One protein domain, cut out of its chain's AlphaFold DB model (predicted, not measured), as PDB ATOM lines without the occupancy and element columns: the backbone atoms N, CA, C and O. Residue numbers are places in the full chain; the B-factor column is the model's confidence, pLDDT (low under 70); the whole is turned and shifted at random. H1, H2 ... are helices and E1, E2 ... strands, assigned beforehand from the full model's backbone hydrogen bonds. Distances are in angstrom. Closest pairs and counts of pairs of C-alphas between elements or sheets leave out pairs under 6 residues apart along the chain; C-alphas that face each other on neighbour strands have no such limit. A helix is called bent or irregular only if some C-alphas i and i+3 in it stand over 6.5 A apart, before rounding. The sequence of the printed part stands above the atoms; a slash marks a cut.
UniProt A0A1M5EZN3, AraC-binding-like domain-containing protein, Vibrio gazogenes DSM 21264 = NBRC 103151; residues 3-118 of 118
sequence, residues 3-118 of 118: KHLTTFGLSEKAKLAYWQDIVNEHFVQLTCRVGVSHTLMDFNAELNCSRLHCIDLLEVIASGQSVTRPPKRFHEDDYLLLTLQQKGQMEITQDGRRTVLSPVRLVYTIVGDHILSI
ATOM      1  N   LYS A   3      26.712   6.635  -5.915       93.75
ATOM      2  CA  LYS A   3      27.810   6.613  -6.899       93.75
ATOM      3  C   LYS A   3      28.871   7.614  -6.425       93.75
ATOM      4  O   LYS A   3      28.530   8.702  -5.968       93.75
ATOM      5  N   HIS A   4      30.133   7.197  -6.465       96.50
ATOM      6  CA  HIS A   4      31.294   8.015  -6.116       96.50
ATOM      7  C   HIS A   4      32.131   8.211  -7.376       96.50
ATOM      8  O   HIS A   4      32.478   7.233  -8.042       96.50
ATOM      9  N   LEU A   5      32.414   9.463  -7.715       96.50
ATOM     10  CA  LEU A   5      33.161   9.853  -8.903       96.50
ATOM     11  C   LEU A   5      34.309  10.753  -8.469       96.50
ATOM     12  O   LEU A   5      34.082  11.710  -7.740       96.50
ATOM     13  N   THR A   6      35.527  10.459  -8.911       96.62
ATOM     14  CA  THR A   6      36.725  11.196  -8.492       96.62
ATOM     15  C   THR A   6      37.688  11.396  -9.652       96.62
ATOM     16  O   THR A   6      37.818  10.529 -10.517       96.62
ATOM     17  N   THR A   7      38.367  12.544  -9.679       95.69
ATOM     18  CA  THR A   7      39.499  12.800 -10.581       95.69
ATOM     19  C   THR A   7      40.827  12.272 -10.030       95.69
ATOM     20  O   THR A   7      41.855  12.343 -10.712       95.69
ATOM     21  N   PHE A   8      40.831  11.737  -8.805       93.69
ATOM     22  CA  PHE A   8      42.016  11.169  -8.180       93.69
ATOM     23  C   PHE A   8      42.548   9.979  -8.991       93.69
ATOM     24  O   PHE A   8      41.799   9.100  -9.412       93.69
ATOM     25  N   GLY A   9      43.861   9.959  -9.229       91.12
ATOM     26  CA  GLY A   9      44.522   8.921 -10.029       91.12
ATOM     27  C   GLY A   9      44.381   9.076 -11.549       91.12
ATOM     28  O   GLY A   9      45.004   8.315 -12.287       91.12
ATOM     29  N   LEU A  10      43.627  10.065 -12.043       93.12
ATOM     30  CA  LEU A  10      43.576  10.370 -13.474       93.12
ATOM     31  C   LEU A  10      44.819  11.136 -13.934       93.12
ATOM     32  O   LEU A  10      45.422  11.910 -13.186       93.12
ATOM     33  N   SER A  11      45.161  10.968 -15.213       89.81
ATOM     34  CA  SER A  11      46.191  11.790 -15.851       89.81
ATOM     35  C   SER A  11      45.755  13.254 -15.926       89.81
ATOM     36  O   SER A  11      44.575  13.547 -16.114       89.81
ATOM     37  N   GLU A  12      46.715  14.176 -15.847       85.69
ATOM     38  CA  GLU A  12      46.475  15.627 -15.895       85.69
ATOM     39  C   GLU A  12      45.564  16.047 -17.058       85.69
ATOM     40  O   GLU A  12      44.611  16.802 -16.871       85.69
ATOM     41  N   LYS A  13      45.801  15.490 -18.251       83.62
ATOM     42  CA  LYS A  13      45.028  15.797 -19.463       83.62
ATOM     43  C   LYS A  13      43.567  15.348 -19.380       83.62
ATOM     44  O   LYS A  13      42.722  15.927 -20.054       83.62
ATOM     45  N   ALA A  14      43.272  14.319 -18.586       90.75
ATOM     46  CA  ALA A  14      41.936  13.743 -18.476       90.75
ATOM     47  C   ALA A  14      41.099  14.381 -17.361       90.75
ATOM     48  O   ALA A  14      39.878  14.389 -17.464       90.75
ATOM     49  N   LYS A  15      41.734  14.930 -16.315       92.69
ATOM     50  CA  LYS A  15      41.048  15.413 -15.105       92.69
ATOM     51  C   LYS A  15      39.927  16.408 -15.397       92.69
ATOM     52  O   LYS A  15      38.800  16.184 -14.966       92.69
ATOM     53  N   LEU A  16      40.221  17.491 -16.123       90.69
ATOM     54  CA  LEU A  16      39.230  18.544 -16.374       90.69
ATOM     55  C   LEU A  16      38.121  18.080 -17.323       90.69
ATOM     56  O   LEU A  16      36.963  18.381 -17.073       90.69
ATOM     57  N   ALA A  17      38.461  17.332 -18.376       92.00
ATOM     58  CA  ALA A  17      37.469  16.808 -19.316       92.00
ATOM     59  C   ALA A  17      36.512  15.827 -18.623       92.00
ATOM     60  O   ALA A  17      35.301  15.985 -18.692       92.00
ATOM     61  N   TYR A  18      37.063  14.888 -17.851       94.19
ATOM     62  CA  TYR A  18      36.273  13.952 -17.060       94.19
ATOM     63  C   TYR A  18      35.386  14.667 -16.033       94.19
ATOM     64  O   TYR A  18      34.212  14.341 -15.881       94.19
ATOM     65  N   TRP A  19      35.923  15.676 -15.344       94.75
ATOM     66  CA  TRP A  19      35.143  16.457 -14.387       94.75
ATOM     67  C   TRP A  19      34.020  17.255 -15.056       94.75
ATOM     68  O   TRP A  19      32.906  17.304 -14.541       94.75
ATOM     69  N   GLN A  20      34.290  17.834 -16.224       92.75
ATOM     70  CA  GLN A  20      33.299  18.541 -17.027       92.75
ATOM     71  C   GLN A  20      32.131  17.625 -17.423       92.75
ATOM     72  O   GLN A  20      30.977  18.056 -17.360       92.75
ATOM     73  N   ASP A  21      32.419  16.374 -17.782       92.94
ATOM     74  CA  ASP A  21      31.398  15.377 -18.111       92.94
ATOM     75  C   ASP A  21      30.550  15.016 -16.881       92.94
ATOM     76  O   ASP A  21      29.324  15.029 -16.961       92.94
ATOM     77  N   ILE A  22      31.180  14.789 -15.719       93.31
ATOM     78  CA  ILE A  22      30.471  14.512 -14.453       93.31
ATOM     79  C   ILE A  22      29.533  15.656 -14.080       93.31
ATOM     80  O   ILE A  22      28.386  15.424 -13.696       93.31
ATOM     81  N   VAL A  23      30.026  16.893 -14.156       89.88
ATOM     82  CA  VAL A  23      29.230  18.067 -13.800       89.88
ATOM     83  C   VAL A  23      28.032  18.197 -14.743       89.88
ATOM     84  O   VAL A  23      26.931  18.436 -14.270       89.88
ATOM     85  N   ASN A  24      28.203  17.961 -16.045       88.06
ATOM     86  CA  ASN A  24      27.098  18.009 -17.007       88.06
ATOM     87  C   ASN A  24      26.115  16.831 -16.894       88.06
ATOM     88  O   ASN A  24      24.973  16.968 -17.318       88.06
ATOM     89  N   GLU A  25      26.541  15.678 -16.365       87.94
ATOM     90  CA  GLU A  25      25.658  14.527 -16.108       87.94
ATOM     91  C   GLU A  25      24.737  14.782 -14.903       87.94
ATOM     92  O   GLU A  25      23.590  14.340 -14.891       87.94
ATOM     93  N   HIS A  26      25.248  15.466 -13.873       85.75
ATOM     94  CA  HIS A  26      24.577  15.585 -12.573       85.75
ATOM     95  C   HIS A  26      23.996  16.967 -12.271       85.75
ATOM     96  O   HIS A  26      23.153  17.097 -11.384       85.75
ATOM     97  N   PHE A  27      24.433  17.992 -12.991       82.12
ATOM     98  CA  PHE A  27      23.888  19.339 -12.929       82.12
ATOM     99  C   PHE A  27      23.357  19.731 -14.309       82.12
ATOM    100  O   PHE A  27      23.466  18.993 -15.285       82.12
ATOM    101  N   VAL A  28      22.797  20.934 -14.407       77.31
ATOM    102  CA  VAL A  28      22.570  21.576 -15.709       77.31
ATOM    103  C   VAL A  28      23.882  21.690 -16.489       77.31
ATOM    104  O   VAL A  28      24.957  21.624 -15.902       77.31
ATOM    105  N   GLN A  29      23.812  21.926 -17.802       81.56
ATOM    106  CA  GLN A  29      25.022  22.175 -18.585       81.56
ATOM    107  C   GLN A  29      25.800  23.367 -18.008       81.56
ATOM    108  O   GLN A  29      25.347  24.514 -18.055       81.56
ATOM    109  N   LEU A  30      26.974  23.082 -17.451       85.06
ATOM    110  CA  LEU A  30      27.891  24.049 -16.863       85.06
ATOM    111  C   LEU A  30      29.214  23.998 -17.621       85.06
ATOM    112  O   LEU A  30      29.569  23.005 -18.239       85.06
ATOM    113  N   THR A  31      29.972  25.082 -17.580       87.31
ATOM    114  CA  THR A  31      31.359  25.126 -18.046       87.31
ATOM    115  C   THR A  31      32.268  25.247 -16.838       87.31
ATOM    116  O   THR A  31      32.169  26.227 -16.102       87.31
ATOM    117  N   CYS A  32      33.154  24.276 -16.651       89.25
ATOM    118  CA  CYS A  32      34.124  24.234 -15.566       89.25
ATOM    119  C   CYS A  32      35.451  24.860 -15.996       89.25
ATOM    120  O   CYS A  32      35.949  24.630 -17.101       89.25
ATOM    121  N   ARG A  33      36.069  25.620 -15.093       89.94
ATOM    122  CA  ARG A  33      37.430  26.142 -15.247       89.94
ATOM    123  C   ARG A  33      38.192  25.946 -13.946       89.94
ATOM    124  O   ARG A  33      37.674  26.235 -12.872       89.94
ATOM    125  N   VAL A  34      39.433  25.479 -14.044       87.44
ATOM    126  CA  VAL A  34      40.315  25.379 -12.875       87.44
ATOM    127  C   VAL A  34      40.666  26.784 -12.390       87.44
ATOM    128  O   VAL A  34      40.888  27.693 -13.194       87.44
ATOM    129  N   GLY A  35      40.668  26.975 -11.073       81.00
ATOM    130  CA  GLY A  35      40.986  28.254 -10.453       81.00
ATOM    131  C   GLY A  35      42.427  28.676 -10.736       81.00
ATOM    132  O   GLY A  35      43.327  27.849 -10.827       81.00
ATOM    133  N   VAL A  36      42.653  29.988 -10.814       75.44
ATOM    134  CA  VAL A  36      43.965  30.596 -11.115       75.44
ATOM    135  C   VAL A  36      45.094  30.185 -10.162       75.44
ATOM    136  O   VAL A  36      46.260  30.268 -10.533       75.44
ATOM    137  N   SER A  37      44.771  29.740  -8.948       74.25
ATOM    138  CA  SER A  37      45.739  29.269  -7.952       74.25
ATOM    139  C   SER A  37      46.129  27.795  -8.098       74.25
ATOM    140  O   SER A  37      46.933  27.311  -7.305       74.25
ATOM    141  N   HIS A  38      45.553  27.066  -9.055       72.81
ATOM    142  CA  HIS A  38      45.777  25.636  -9.234       72.81
ATOM    143  C   HIS A  38      46.253  25.333 -10.653       72.81
ATOM    144  O   HIS A  38      45.715  25.847 -11.633       72.81
ATOM    145  N   THR A  39      47.247  24.454 -10.769       78.00
ATOM    146  CA  THR A  39      47.565  23.830 -12.052       78.00
ATOM    147  C   THR A  39      46.565  22.705 -12.337       78.00
ATOM    148  O   THR A  39      45.924  22.177 -11.424       78.00
ATOM    149  N   LEU A  40      46.434  22.300 -13.604       75.00
ATOM    150  CA  LEU A  40      45.639  21.115 -13.961       75.00
ATOM    151  C   LEU A  40      46.155  19.851 -13.258       75.00
ATOM    152  O   LEU A  40      45.369  18.959 -12.933       75.00
ATOM    153  N   MET A  41      47.460  19.792 -12.990       76.38
ATOM    154  CA  MET A  41      48.099  18.695 -12.271       76.38
ATOM    155  C   MET A  41      47.567  18.573 -10.834       76.38
ATOM    156  O   MET A  41      47.229  17.468 -10.393       76.38
ATOM    157  N   ASP A  42      47.394  19.706 -10.149       84.38
ATOM    158  CA  ASP A  42      46.975  19.777  -8.742       84.38
ATOM    159  C   ASP A  42      45.455  19.715  -8.542       84.38
ATOM    160  O   ASP A  42      44.977  19.560  -7.414       84.38
ATOM    161  N   PHE A  43      44.680  19.844  -9.621       89.88
ATOM    162  CA  PHE A  43      43.226  19.802  -9.550       89.88
ATOM    163  C   PHE A  43      42.750  18.417  -9.099       89.88
ATOM    164  O   PHE A  43      43.041  17.406  -9.741       89.88
ATOM    165  N   ASN A  44      41.998  18.367  -8.003       93.19
ATOM    166  CA  ASN A  44      41.309  17.167  -7.550       93.19
ATOM    167  C   ASN A  44      39.858  17.520  -7.232       93.19
ATOM    168  O   ASN A  44      39.577  18.582  -6.677       93.19
ATOM    169  N   ALA A  45      38.944  16.641  -7.615       94.50
ATOM    170  CA  ALA A  45      37.522  16.826  -7.425       94.50
ATOM    171  C   ALA A  45      36.828  15.479  -7.251       94.50
ATOM    172  O   ALA A  45      37.183  14.495  -7.903       94.50
ATOM    173  N   GLU A  46      35.836  15.466  -6.374       96.50
ATOM    174  CA  GLU A  46      35.035  14.313  -6.013       96.50
ATOM    175  C   GLU A  46      33.561  14.704  -5.969       96.50
ATOM    176  O   GLU A  46      33.196  15.782  -5.488       96.50
ATOM    177  N   LEU A  47      32.719  13.802  -6.464       96.06
ATOM    178  CA  LEU A  47      31.271  13.892  -6.417       96.06
ATOM    179  C   LEU A  47      30.715  12.603  -5.812       96.06
ATOM    180  O   LEU A  47      30.820  11.525  -6.405       96.06
ATOM    181  N   ASN A  48      30.079  12.725  -4.650       96.50
ATOM    182  CA  ASN A  48      29.212  11.680  -4.120       96.50
ATOM    183  C   ASN A  48      27.780  12.027  -4.503       96.50
ATOM    184  O   ASN A  48      27.264  13.069  -4.102       96.50
ATOM    185  N   CYS A  49      27.122  11.150  -5.256       95.06
ATOM    186  CA  CYS A  49      25.730  11.341  -5.626       95.06
ATOM    187  C   CYS A  49      24.850  10.207  -5.118       95.06
ATOM    188  O   CYS A  49      25.210   9.023  -5.086       95.06
ATOM    189  N   SER A  50      23.663  10.594  -4.678       95.00
ATOM    190  CA  SER A  50      22.604   9.689  -4.272       95.00
ATOM    191  C   SER A  50      21.258  10.334  -4.552       95.00
ATOM    192  O   SER A  50      21.177  11.538  -4.758       95.00
ATOM    193  N   ARG A  51      20.198   9.533  -4.558       92.19
ATOM    194  CA  ARG A  51      18.846  10.019  -4.821       92.19
ATOM    195  C   ARG A  51      17.927   9.645  -3.675       92.19
ATOM    196  O   ARG A  51      17.883   8.479  -3.274       92.19
ATOM    197  N   LEU A  52      17.188  10.631  -3.182       92.00
ATOM    198  CA  LEU A  52      16.124  10.486  -2.202       92.00
ATOM    199  C   LEU A  52      14.797  10.850  -2.873       92.00
ATOM    200  O   LEU A  52      14.411  12.012  -2.946       92.00
ATOM    201  N   HIS A  53      14.092   9.835  -3.373       90.56
ATOM    202  CA  HIS A  53      12.830  10.005  -4.097       90.56
ATOM    203  C   HIS A  53      12.982  10.912  -5.339       90.56
ATOM    204  O   HIS A  53      13.590  10.492  -6.327       90.56
ATOM    205  N   CYS A  54      12.463  12.140  -5.308       87.25
ATOM    206  CA  CYS A  54      12.598  13.137  -6.374       87.25
ATOM    207  C   CYS A  54      13.760  14.125  -6.165       87.25
ATOM    208  O   CYS A  54      13.922  15.023  -6.980       87.25
ATOM    209  N   ILE A  55      14.550  13.971  -5.099       90.00
ATOM    210  CA  ILE A  55      15.652  14.874  -4.753       90.00
ATOM    211  C   ILE A  55      16.982  14.184  -5.039       90.00
ATOM    212  O   ILE A  55      17.269  13.122  -4.478       90.00
ATOM    213  N   ASP A  56      17.812  14.814  -5.862       91.25
ATOM    214  CA  ASP A  56      19.207  14.426  -6.024       91.25
ATOM    215  C   ASP A  56      20.057  15.086  -4.932       91.25
ATOM    216  O   ASP A  56      20.009  16.294  -4.697       91.25
ATOM    217  N   LEU A  57      20.816  14.261  -4.218       94.06
ATOM    218  CA  LEU A  57      21.726  14.667  -3.156       94.06
ATOM    219  C   LEU A  57      23.149  14.542  -3.681       94.06
ATOM    220  O   LEU A  57      23.638  13.429  -3.901       94.06
ATOM    221  N   LEU A  58      23.792  15.692  -3.864       94.06
ATOM    222  CA  LEU A  58      25.142  15.814  -4.394       94.06
ATOM    223  C   LEU A  58      26.047  16.420  -3.322       94.06
ATOM    224  O   LEU A  58      25.764  17.489  -2.784       94.06
ATOM    225  N   GLU A  59      27.147  15.743  -3.026       95.31
ATOM    226  CA  GLU A  59      28.240  16.282  -2.225       95.31
ATOM    227  C   GLU A  59      29.451  16.461  -3.136       95.31
ATOM    228  O   GLU A  59      29.890  15.514  -3.790       95.31
ATOM    229  N   VAL A  60      29.965  17.690  -3.179       94.62
ATOM    230  CA  VAL A  60      31.088  18.087  -4.028       94.62
ATOM    231  C   VAL A  60      32.261  18.486  -3.148       94.62
ATOM    232  O   VAL A  60      32.142  19.381  -2.310       94.62
ATOM    233  N   ILE A  61      33.409  17.855  -3.370       95.12
ATOM    234  CA  ILE A  61      34.682  18.225  -2.750       95.12
ATOM    235  C   ILE A  61      35.645  18.507  -3.892       95.12
ATOM    236  O   ILE A  61      35.971  17.600  -4.643       95.12
ATOM    237  N   ALA A  62      36.092  19.749  -4.054       92.56
ATOM    238  CA  ALA A  62      36.957  20.110  -5.171       92.56
ATOM    239  C   ALA A  62      37.993  21.168  -4.789       92.56
ATOM    240  O   ALA A  62      37.762  21.999  -3.906       92.56
ATOM    241  N   SER A  63      39.127  21.146  -5.491       92.81
ATOM    242  CA  SER A  63      40.058  22.273  -5.575       92.81
ATOM    243  C   SER A  63      39.350  23.525  -6.107       92.81
ATOM    244  O   SER A  63      38.288  23.436  -6.727       92.81
ATOM    245  N   GLY A  64      39.956  24.700  -5.902       89.81
ATOM    246  CA  GLY A  64      39.406  25.958  -6.399       89.81
ATOM    247  C   GLY A  64      39.112  25.885  -7.899       89.81
ATOM    248  O   GLY A  64      39.988  25.554  -8.700       89.81
ATOM    249  N   GLN A  65      37.874  26.188  -8.264       90.75
ATOM    250  CA  GLN A  65      37.359  26.166  -9.628       90.75
ATOM    251  C   GLN A  65      36.281  27.230  -9.772       90.75
ATOM    252  O   GLN A  65      35.744  27.697  -8.769       90.75
ATOM    253  N   SER A  66      35.954  27.576 -11.009       90.69
ATOM    254  CA  SER A  66      34.720  28.281 -11.322       90.69
ATOM    255  C   SER A  66      33.850  27.438 -12.233       90.69
ATOM    256  O   SER A  66      34.343  26.700 -13.096       90.69
ATOM    257  N   VAL A  67      32.542  27.543 -12.035       89.00
ATOM    258  CA  VAL A  67      31.554  26.966 -12.939       89.00
ATOM    259  C   VAL A  67      30.622  28.056 -13.430       89.00
ATOM    260  O   VAL A  67      30.136  28.879 -12.663       89.00
ATOM    261  N   THR A  68      30.379  28.083 -14.733       87.75
ATOM    262  CA  THR A  68      29.471  29.053 -15.346       87.75
ATOM    263  C   THR A  68      28.431  28.322 -16.161       87.75
ATOM    264  O   THR A  68      28.762  27.510 -17.021       87.75
ATOM    265  N   ARG A  69      27.167  28.648 -15.932       82.12
ATOM    266  CA  ARG A  69      26.068  28.232 -16.789       82.12
ATOM    267  C   ARG A  69      25.969  29.183 -17.981       82.12
ATOM    268  O   ARG A  69      25.650  30.355 -17.769       82.12
ATOM    269  N   PRO A  70      26.246  28.740 -19.216       74.44
ATOM    270  CA  PRO A  70      26.047  29.590 -20.379       74.44
ATOM    271  C   PRO A  70      24.551  29.909 -20.572       74.44
ATOM    272  O   PRO A  70      23.697  29.134 -20.131       74.44
ATOM    273  N   PRO A  71      24.213  31.028 -21.242       70.94
ATOM    274  CA  PRO A  71      22.837  31.313 -21.633       70.94
ATOM    275  C   PRO A  71      22.263  30.151 -22.452       70.94
ATOM    276  O   PRO A  71      22.923  29.630 -23.358       70.94
ATOM    277  N   LYS A  72      21.035  29.743 -22.136       68.75
ATOM    278  CA  LYS A  72      20.368  28.625 -22.809       68.75
ATOM    279  C   LYS A  72      19.924  28.984 -24.229       68.75
ATOM    280  O   LYS A  72      19.639  30.137 -24.540       68.75
ATOM    281  N   ARG A  73      19.826  27.957 -25.086       56.00
ATOM    282  CA  ARG A  73      19.161  28.026 -26.406       56.00
ATOM    283  C   ARG A  73      17.717  27.500 -26.391       56.00
ATOM    284  O   ARG A  73      16.972  27.828 -27.305       56.00
ATOM    285  N   PHE A  74      17.333  26.706 -25.386       56.34
ATOM    286  CA  PHE A  74      16.010  26.079 -25.260       56.34
ATOM    287  C   PHE A  74      15.583  26.003 -23.785       56.34
ATOM    288  O   PHE A  74      16.444  25.899 -22.908       56.34
ATOM    289  N   HIS A  75      14.273  26.036 -23.525       57.59
ATOM    290  CA  HIS A  75      13.701  25.835 -22.190       57.59
ATOM    291  C   HIS A  75      13.937  24.387 -21.719       57.59
ATOM    292  O   HIS A  75      13.688  23.450 -22.473       57.59
ATOM    293  N   GLU A  76      14.394  24.209 -20.478       65.62
ATOM    294  CA  GLU A  76      14.323  22.918 -19.770       65.62
ATOM    295  C   GLU A  76      13.514  23.125 -18.488       65.62
ATOM    296  O   GLU A  76      13.190  24.267 -18.156       65.62
ATOM    297  N   ASP A  77      13.244  22.036 -17.773       64.50
ATOM    298  CA  ASP A  77      12.550  22.056 -16.490       64.50
ATOM    299  C   ASP A  77      13.224  23.002 -15.480       64.50
ATOM    300  O   ASP A  77      14.451  23.132 -15.424       64.50
ATOM    301  N   ASP A  78      12.403  23.669 -14.668       73.06
ATOM    302  CA  ASP A  78      12.879  24.481 -13.554       73.06
ATOM    303  C   ASP A  78      13.261  23.571 -12.383       73.06
ATOM    304  O   ASP A  78      12.443  22.799 -11.874       73.06
ATOM    305  N   TYR A  79      14.495  23.704 -11.900       77.62
ATOM    306  CA  TYR A  79      14.973  22.993 -10.714       77.62
ATOM    307  C   TYR A  79      15.399  23.977  -9.624       77.62
ATOM    308  O   TYR A  79      16.001  25.024  -9.887       77.62
ATOM    309  N   LEU A  80      15.129  23.606  -8.372       84.12
ATOM    310  CA  LEU A  80      15.663  24.286  -7.201       84.12
ATOM    311  C   LEU A  80      17.019  23.671  -6.845       84.12
ATOM    312  O   LEU A  80      17.083  22.525  -6.405       84.12
ATOM    313  N   LEU A  81      18.094  24.444  -6.989       87.69
ATOM    314  CA  LEU A  81      19.406  24.067  -6.475       87.69
ATOM    315  C   LEU A  81      19.554  24.600  -5.052       87.69
ATOM    316  O   LEU A  81      19.491  25.809  -4.827       87.69
ATOM    317  N   LEU A  82      19.765  23.696  -4.100       90.44
ATOM    318  CA  LEU A  82      20.043  24.024  -2.708       90.44
ATOM    319  C   LEU A  82      21.501  23.690  -2.399       90.44
ATOM    320  O   LEU A  82      21.884  22.522  -2.438       90.44
ATOM    321  N   THR A  83      22.294  24.697  -2.045       90.75
ATOM    322  CA  THR A  83      23.717  24.509  -1.742       90.75
ATOM    323  C   THR A  83      24.008  24.889  -0.298       90.75
ATOM    324  O   THR A  83      23.679  25.988   0.149       90.75
ATOM    325  N   LEU A  84      24.667  23.983   0.425       93.50
ATOM    326  CA  LEU A  84      25.211  24.209   1.762       93.50
ATOM    327  C   LEU A  84      26.737  24.166   1.683       93.50
ATOM    328  O   LEU A  84      27.315  23.112   1.416       93.50
ATOM    329  N   GLN A  85      27.397  25.289   1.963       94.50
ATOM    330  CA  GLN A  85      28.856  25.310   2.000       94.50
ATOM    331  C   GLN A  85      29.344  24.716   3.319       94.50
ATOM    332  O   GLN A  85      29.065  25.256   4.388       94.50
ATOM    333  N   GLN A  86      30.105  23.625   3.268       94.19
ATOM    334  CA  GLN A  86      30.649  23.007   4.482       94.19
ATOM    335  C   GLN A  86      32.065  23.492   4.823       94.19
ATOM    336  O   GLN A  86      32.406  23.618   5.997       94.19
ATOM    337  N   LYS A  87      32.900  23.777   3.814       93.88
ATOM    338  CA  LYS A  87      34.296  24.229   3.968       93.88
ATOM    339  C   LYS A  87      34.694  25.159   2.830       93.88
ATOM    340  O   LYS A  87      34.185  25.001   1.735       93.88
ATOM    341  N   GLY A  88      35.642  26.067   3.049       91.25
ATOM    342  CA  GLY A  88      36.067  27.021   2.017       91.25
ATOM    343  C   GLY A  88      35.035  28.124   1.762       91.25
ATOM    344  O   GLY A  88      34.088  28.283   2.532       91.25
ATOM    345  N   GLN A  89      35.247  28.902   0.705       91.25
ATOM    346  CA  GLN A  89      34.357  29.984   0.290       91.25
ATOM    347  C   GLN A  89      33.908  29.757  -1.146       91.25
ATOM    348  O   GLN A  89      34.678  29.264  -1.966       91.25
ATOM    349  N   MET A  90      32.667  30.130  -1.424       90.25
ATOM    350  CA  MET A  90      32.055  30.025  -2.740       90.25
ATOM    351  C   MET A  90      31.390  31.350  -3.071       90.25
ATOM    352  O   MET A  90      30.749  31.962  -2.214       90.25
ATOM    353  N   GLU A  91      31.535  31.794  -4.308       91.69
ATOM    354  CA  GLU A  91      30.973  33.048  -4.768       91.69
ATOM    355  C   GLU A  91      29.927  32.791  -5.828       91.69
ATOM    356  O   GLU A  91      30.242  32.309  -6.900       91.69
ATOM    357  N   ILE A  92      28.693  33.190  -5.561       89.25
ATOM    358  CA  ILE A  92      27.618  33.036  -6.526       89.25
ATOM    359  C   ILE A  92      27.297  34.389  -7.132       89.25
ATOM    360  O   ILE A  92      26.994  35.341  -6.409       89.25
ATOM    361  N   THR A  93      27.324  34.457  -8.460       88.69
ATOM    362  CA  THR A  93      26.837  35.602  -9.225       88.69
ATOM    363  C   THR A  93      25.661  35.194 -10.104       88.69
ATOM    364  O   THR A  93      25.775  34.276 -10.916       88.69
ATOM    365  N   GLN A  94      24.545  35.908  -9.958       84.88
ATOM    366  CA  GLN A  94      23.326  35.726 -10.741       84.88
ATOM    367  C   GLN A  94      22.680  37.083 -11.015       84.88
ATOM    368  O   GLN A  94      22.488  37.882 -10.099       84.88
ATOM    369  N   ASP A  95      22.365  37.363 -12.282       85.00
ATOM    370  CA  ASP A  95      21.813  38.653 -12.733       85.00
ATOM    371  C   ASP A  95      22.620  39.864 -12.235       85.00
ATOM    372  O   ASP A  95      22.077  40.867 -11.773       85.00
ATOM    373  N   GLY A  96      23.951  39.737 -12.248       86.25
ATOM    374  CA  GLY A  96      24.878  40.755 -11.743       86.25
ATOM    375  C   GLY A  96      24.890  40.921 -10.218       86.25
ATOM    376  O   GLY A  96      25.705  41.680  -9.697       86.25
ATOM    377  N   ARG A  97      24.037  40.205  -9.478       88.44
ATOM    378  CA  ARG A  97      24.057  40.167  -8.013       88.44
ATOM    379  C   ARG A  97      25.053  39.118  -7.554       88.44
ATOM    380  O   ARG A  97      25.000  37.983  -8.013       88.44
ATOM    381  N   ARG A  98      25.928  39.494  -6.625       91.19
ATOM    382  CA  ARG A  98      26.989  38.642  -6.078       91.19
ATOM    383  C   ARG A  98      26.721  38.350  -4.608       91.19
ATOM    384  O   ARG A  98      26.360  39.249  -3.852       91.19
ATOM    385  N   THR A  99      26.938  37.110  -4.195       90.06
ATOM    386  CA  THR A  99      26.916  36.692  -2.793       90.06
ATOM    387  C   THR A  99      28.074  35.746  -2.510       90.06
ATOM    388  O   THR A  99      28.497  34.996  -3.385       90.06
ATOM    389  N   VAL A 100      28.589  35.778  -1.283       91.94
ATOM    390  CA  VAL A 100      29.657  34.880  -0.835       91.94
ATOM    391  C   VAL A 100      29.106  33.955   0.241       91.94
ATOM    392  O   VAL A 100      28.646  34.395   1.305       91.94
ATOM    393  N   LEU A 101      29.173  32.655  -0.027       91.50
ATOM    394  CA  LEU A 101      28.884  31.611   0.936       91.50
ATOM    395  C   LEU A 101      30.155  31.228   1.684       91.50
ATOM    396  O   LEU A 101      31.128  30.737   1.113       91.50
ATOM    397  N   SER A 102      30.112  31.439   2.993       92.94
ATOM    398  CA  SER A 102      31.054  30.887   3.958       92.94
ATOM    399  C   SER A 102      30.519  29.562   4.514       92.94
ATOM    400  O   SER A 102      29.330  29.273   4.347       92.94
ATOM    401  N   PRO A 103      31.338  28.777   5.233       94.88
ATOM    402  CA  PRO A 103      30.883  27.550   5.874       94.88
ATOM    403  C   PRO A 103      29.611  27.747   6.712       94.88
ATOM    404  O   PRO A 103      29.432  28.794   7.341       94.88
ATOM    405  N   VAL A 104      28.746  26.730   6.721       91.31
ATOM    406  CA  VAL A 104      27.447  26.680   7.421       91.31
ATOM    407  C   VAL A 104      26.386  27.629   6.833       91.31
ATOM    408  O   VAL A 104      25.269  27.703   7.337       91.31
ATOM    409  N   ARG A 105      26.680  28.327   5.726       91.06
ATOM    410  CA  ARG A 105      25.664  29.089   4.987       91.06
ATOM    411  C   ARG A 105      24.990  28.237   3.925       91.06
ATOM    412  O   ARG A 105      25.637  27.457   3.228       91.06
ATOM    413  N   LEU A 106      23.690  28.466   3.793       90.81
ATOM    414  CA  LEU A 106      22.833  27.870   2.786       90.81
ATOM    415  C   LEU A 106      22.364  28.947   1.810       90.81
ATOM    416  O   LEU A 106      22.075  30.078   2.201       90.81
ATOM    417  N   VAL A 107      22.268  28.569   0.545       90.06
ATOM    418  CA  VAL A 107      21.668  29.368  -0.520       90.06
ATOM    419  C   VAL A 107      20.772  28.471  -1.348       90.06
ATOM    420  O   VAL A 107      21.058  27.286  -1.524       90.06
ATOM    421  N   TYR A 108      19.689  29.043  -1.850       87.69
ATOM    422  CA  TYR A 108      18.888  28.404  -2.872       87.69
ATOM    423  C   TYR A 108      18.931  29.253  -4.136       87.69
ATOM    424  O   TYR A 108      18.940  30.485  -4.078       87.69
ATOM    425  N   THR A 109      18.935  28.577  -5.273       82.25
ATOM    426  CA  THR A 109      18.870  29.191  -6.589       82.25
ATOM    427  C   THR A 109      17.784  28.491  -7.385       82.25
ATOM    428  O   THR A 109      17.764  27.265  -7.476       82.25
ATOM    429  N   ILE A 110      16.887  29.274  -7.979       79.81
ATOM    430  CA  ILE A 110      15.965  28.766  -8.993       79.81
ATOM    431  C   ILE A 110      16.717  28.813 -10.317       79.81
ATOM    432  O   ILE A 110      17.057  29.890 -10.817       79.81
ATOM    433  N   VAL A 111      17.043  27.638 -10.847       72.62
ATOM    434  CA  VAL A 111      17.843  27.497 -12.063       72.62
ATOM    435  C   VAL A 111      16.910  27.553 -13.279       72.62
ATOM    436  O   VAL A 111      16.648  26.538 -13.911       72.62
ATOM    437  N   GLY A 112      16.412  28.759 -13.584       68.06
ATOM    438  CA  GLY A 112      15.568  29.070 -14.755       68.06
ATOM    439  C   GLY A 112      16.390  29.490 -15.982       68.06
ATOM    440  O   GLY A 112      17.340  28.802 -16.347       68.06
ATOM    441  N   ASP A 113      16.114  30.645 -16.596       55.62
ATOM    442  CA  ASP A 113      16.848  31.149 -17.784       55.62
ATOM    443  C   ASP A 113      18.131  31.945 -17.464       55.62
ATOM    444  O   ASP A 113      18.857  32.382 -18.358       55.62
ATOM    445  N   HIS A 114      18.455  32.119 -16.184       54.91
ATOM    446  CA  HIS A 114      19.535  33.004 -15.747       54.91
ATOM    447  C   HIS A 114      20.928  32.354 -15.809       54.91
ATOM    448  O   HIS A 114      21.098  31.141 -15.630       54.91
ATOM    449  N   ILE A 115      21.946  33.190 -16.036       55.59
ATOM    450  CA  ILE A 115      23.357  32.805 -15.921       55.59
ATOM    451  C   ILE A 115      23.682  32.655 -14.437       55.59
ATOM    452  O   ILE A 115      23.469  33.579 -13.650       55.59
ATOM    453  N   LEU A 116      24.234  31.499 -14.081       56.69
ATOM    454  CA  LEU A 116      24.753  31.210 -12.753       56.69
ATOM    455  C   LEU A 116      26.265  31.034 -12.864       56.69
ATOM    456  O   LEU A 116      26.721  30.169 -13.613       56.69
ATOM    457  N   SER A 117      27.032  31.853 -12.148       59.62
ATOM    458  CA  SER A 117      28.466  31.632 -11.946       59.62
ATOM    459  C   SER A 117      28.716  31.308 -10.484       59.62
ATOM    460  O   SER A 117      28.209  32.031  -9.628       59.62
ATOM    461  N   ILE A 118      29.475  30.247 -10.220       64.75
ATOM    462  CA  ILE A 118      29.874  29.771  -8.890       64.75
ATOM    463  C   ILE A 118      31.402  29.666  -8.827       64.75
ATOM    464  O   ILE A 118      31.985  29.305  -9.880       64.75
TER     465      ILE A 118
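AT A GLANCE: This is residues 3 to 118 of the 118 residues of the protein "AraC-binding-like domain-containing protein" of Vibrio gazogenes DSM 21264 = NBRC 103151 (UniProt A0A1M5EZN3). A three-stranded sheet, E1 E3 E4, forms a wall at one end of the domain, with the one named helix, H1, running along one of its faces. The hairpin E7 and E8 makes the opposite end, and between the two ends lie two separate strand pairs, E2 with E5 next to H1, and E6 with E9 beyond E4. The printed part has 116 residues, with one named helix and nine named strands in the order E1 H1 E2 E3 E4 E5 E6 E7 E8 E9; the class is mixed, helices and strands, and the four sheets are antiparallel throughout. The whole is compact, with a radius of gyration of the C-alphas of 14.2 A, and rounded, spanning 36 by 33 by 31 A.

IN THESE COORDINATES: The largest sheet has E1, residues 3 to 6, which begins at C-alpha 3 (27.810, 6.613, -6.899), E3, residues 45 to 52, 22.9 A long, and E4, residues 55 to 62, 21.9 A. H1 is residues 12 to 26, 22.1 A long, from C-alpha 12 at (46.475, 15.627, -15.895). E2 is residues 31 to 34 and E5 residues 65 to 68. E6 is residues 79 to 84, 16.2 A, and E9 residues 106 to 111, 15.7 A, ending at C-alpha 111 (17.843, 27.497, -12.063). E7 is residues 90 to 94 and E8 residues 97 to 101.

HOW THE PARTS SIT: E3 is the inner strand of its sheet, with E1 and E4 as edge strands. E1 pairs with it through N 5 and O 47, 2.9 A. The hairpin E3 and E4 has N 48 and O 59 at 2.9 A. H1 is on this sheet at a height over the sheet of 9.2 A, over E1 and E3, and runs along the strands, at 16 degrees to E3 on the local plane. H1 is irregular, with C-alphas 13 and 16 7.1 A apart; 9 of its 11 O i to N i+4 pairs are within hydrogen-bond range. The closest C-alphas of H1 and E2 are those of Gln 20 and Cys 32, 5.9 A apart. E2 and E5 are antiparallel, with N 33 and O 66 at 2.9 A. E5 and E7 are near each other, and so are E4 and E6. E6 and E9 are antiparallel, with N 83 and O 107 at 2.9 A. The hairpin E7 and E8 has N 92 and O 99 at 2.8 A. Residues 93 to 94 of E7 also pair, antiparallel, with residues 116 to 117. E6 and E8 are only just apart, 8.3 A at the closest.

THE WHOLE: The two C-alphas farthest apart, those of Ser 37 and His 53, are 38.3 A apart. The printed part has no cut, and no link is long; E2 to E3 and E5 to E6, of 10 residues each, are short and the others tight. Mean pLDDT of the printed part is 85.5; residues 72 to 77 and 112 to 118 are under 70.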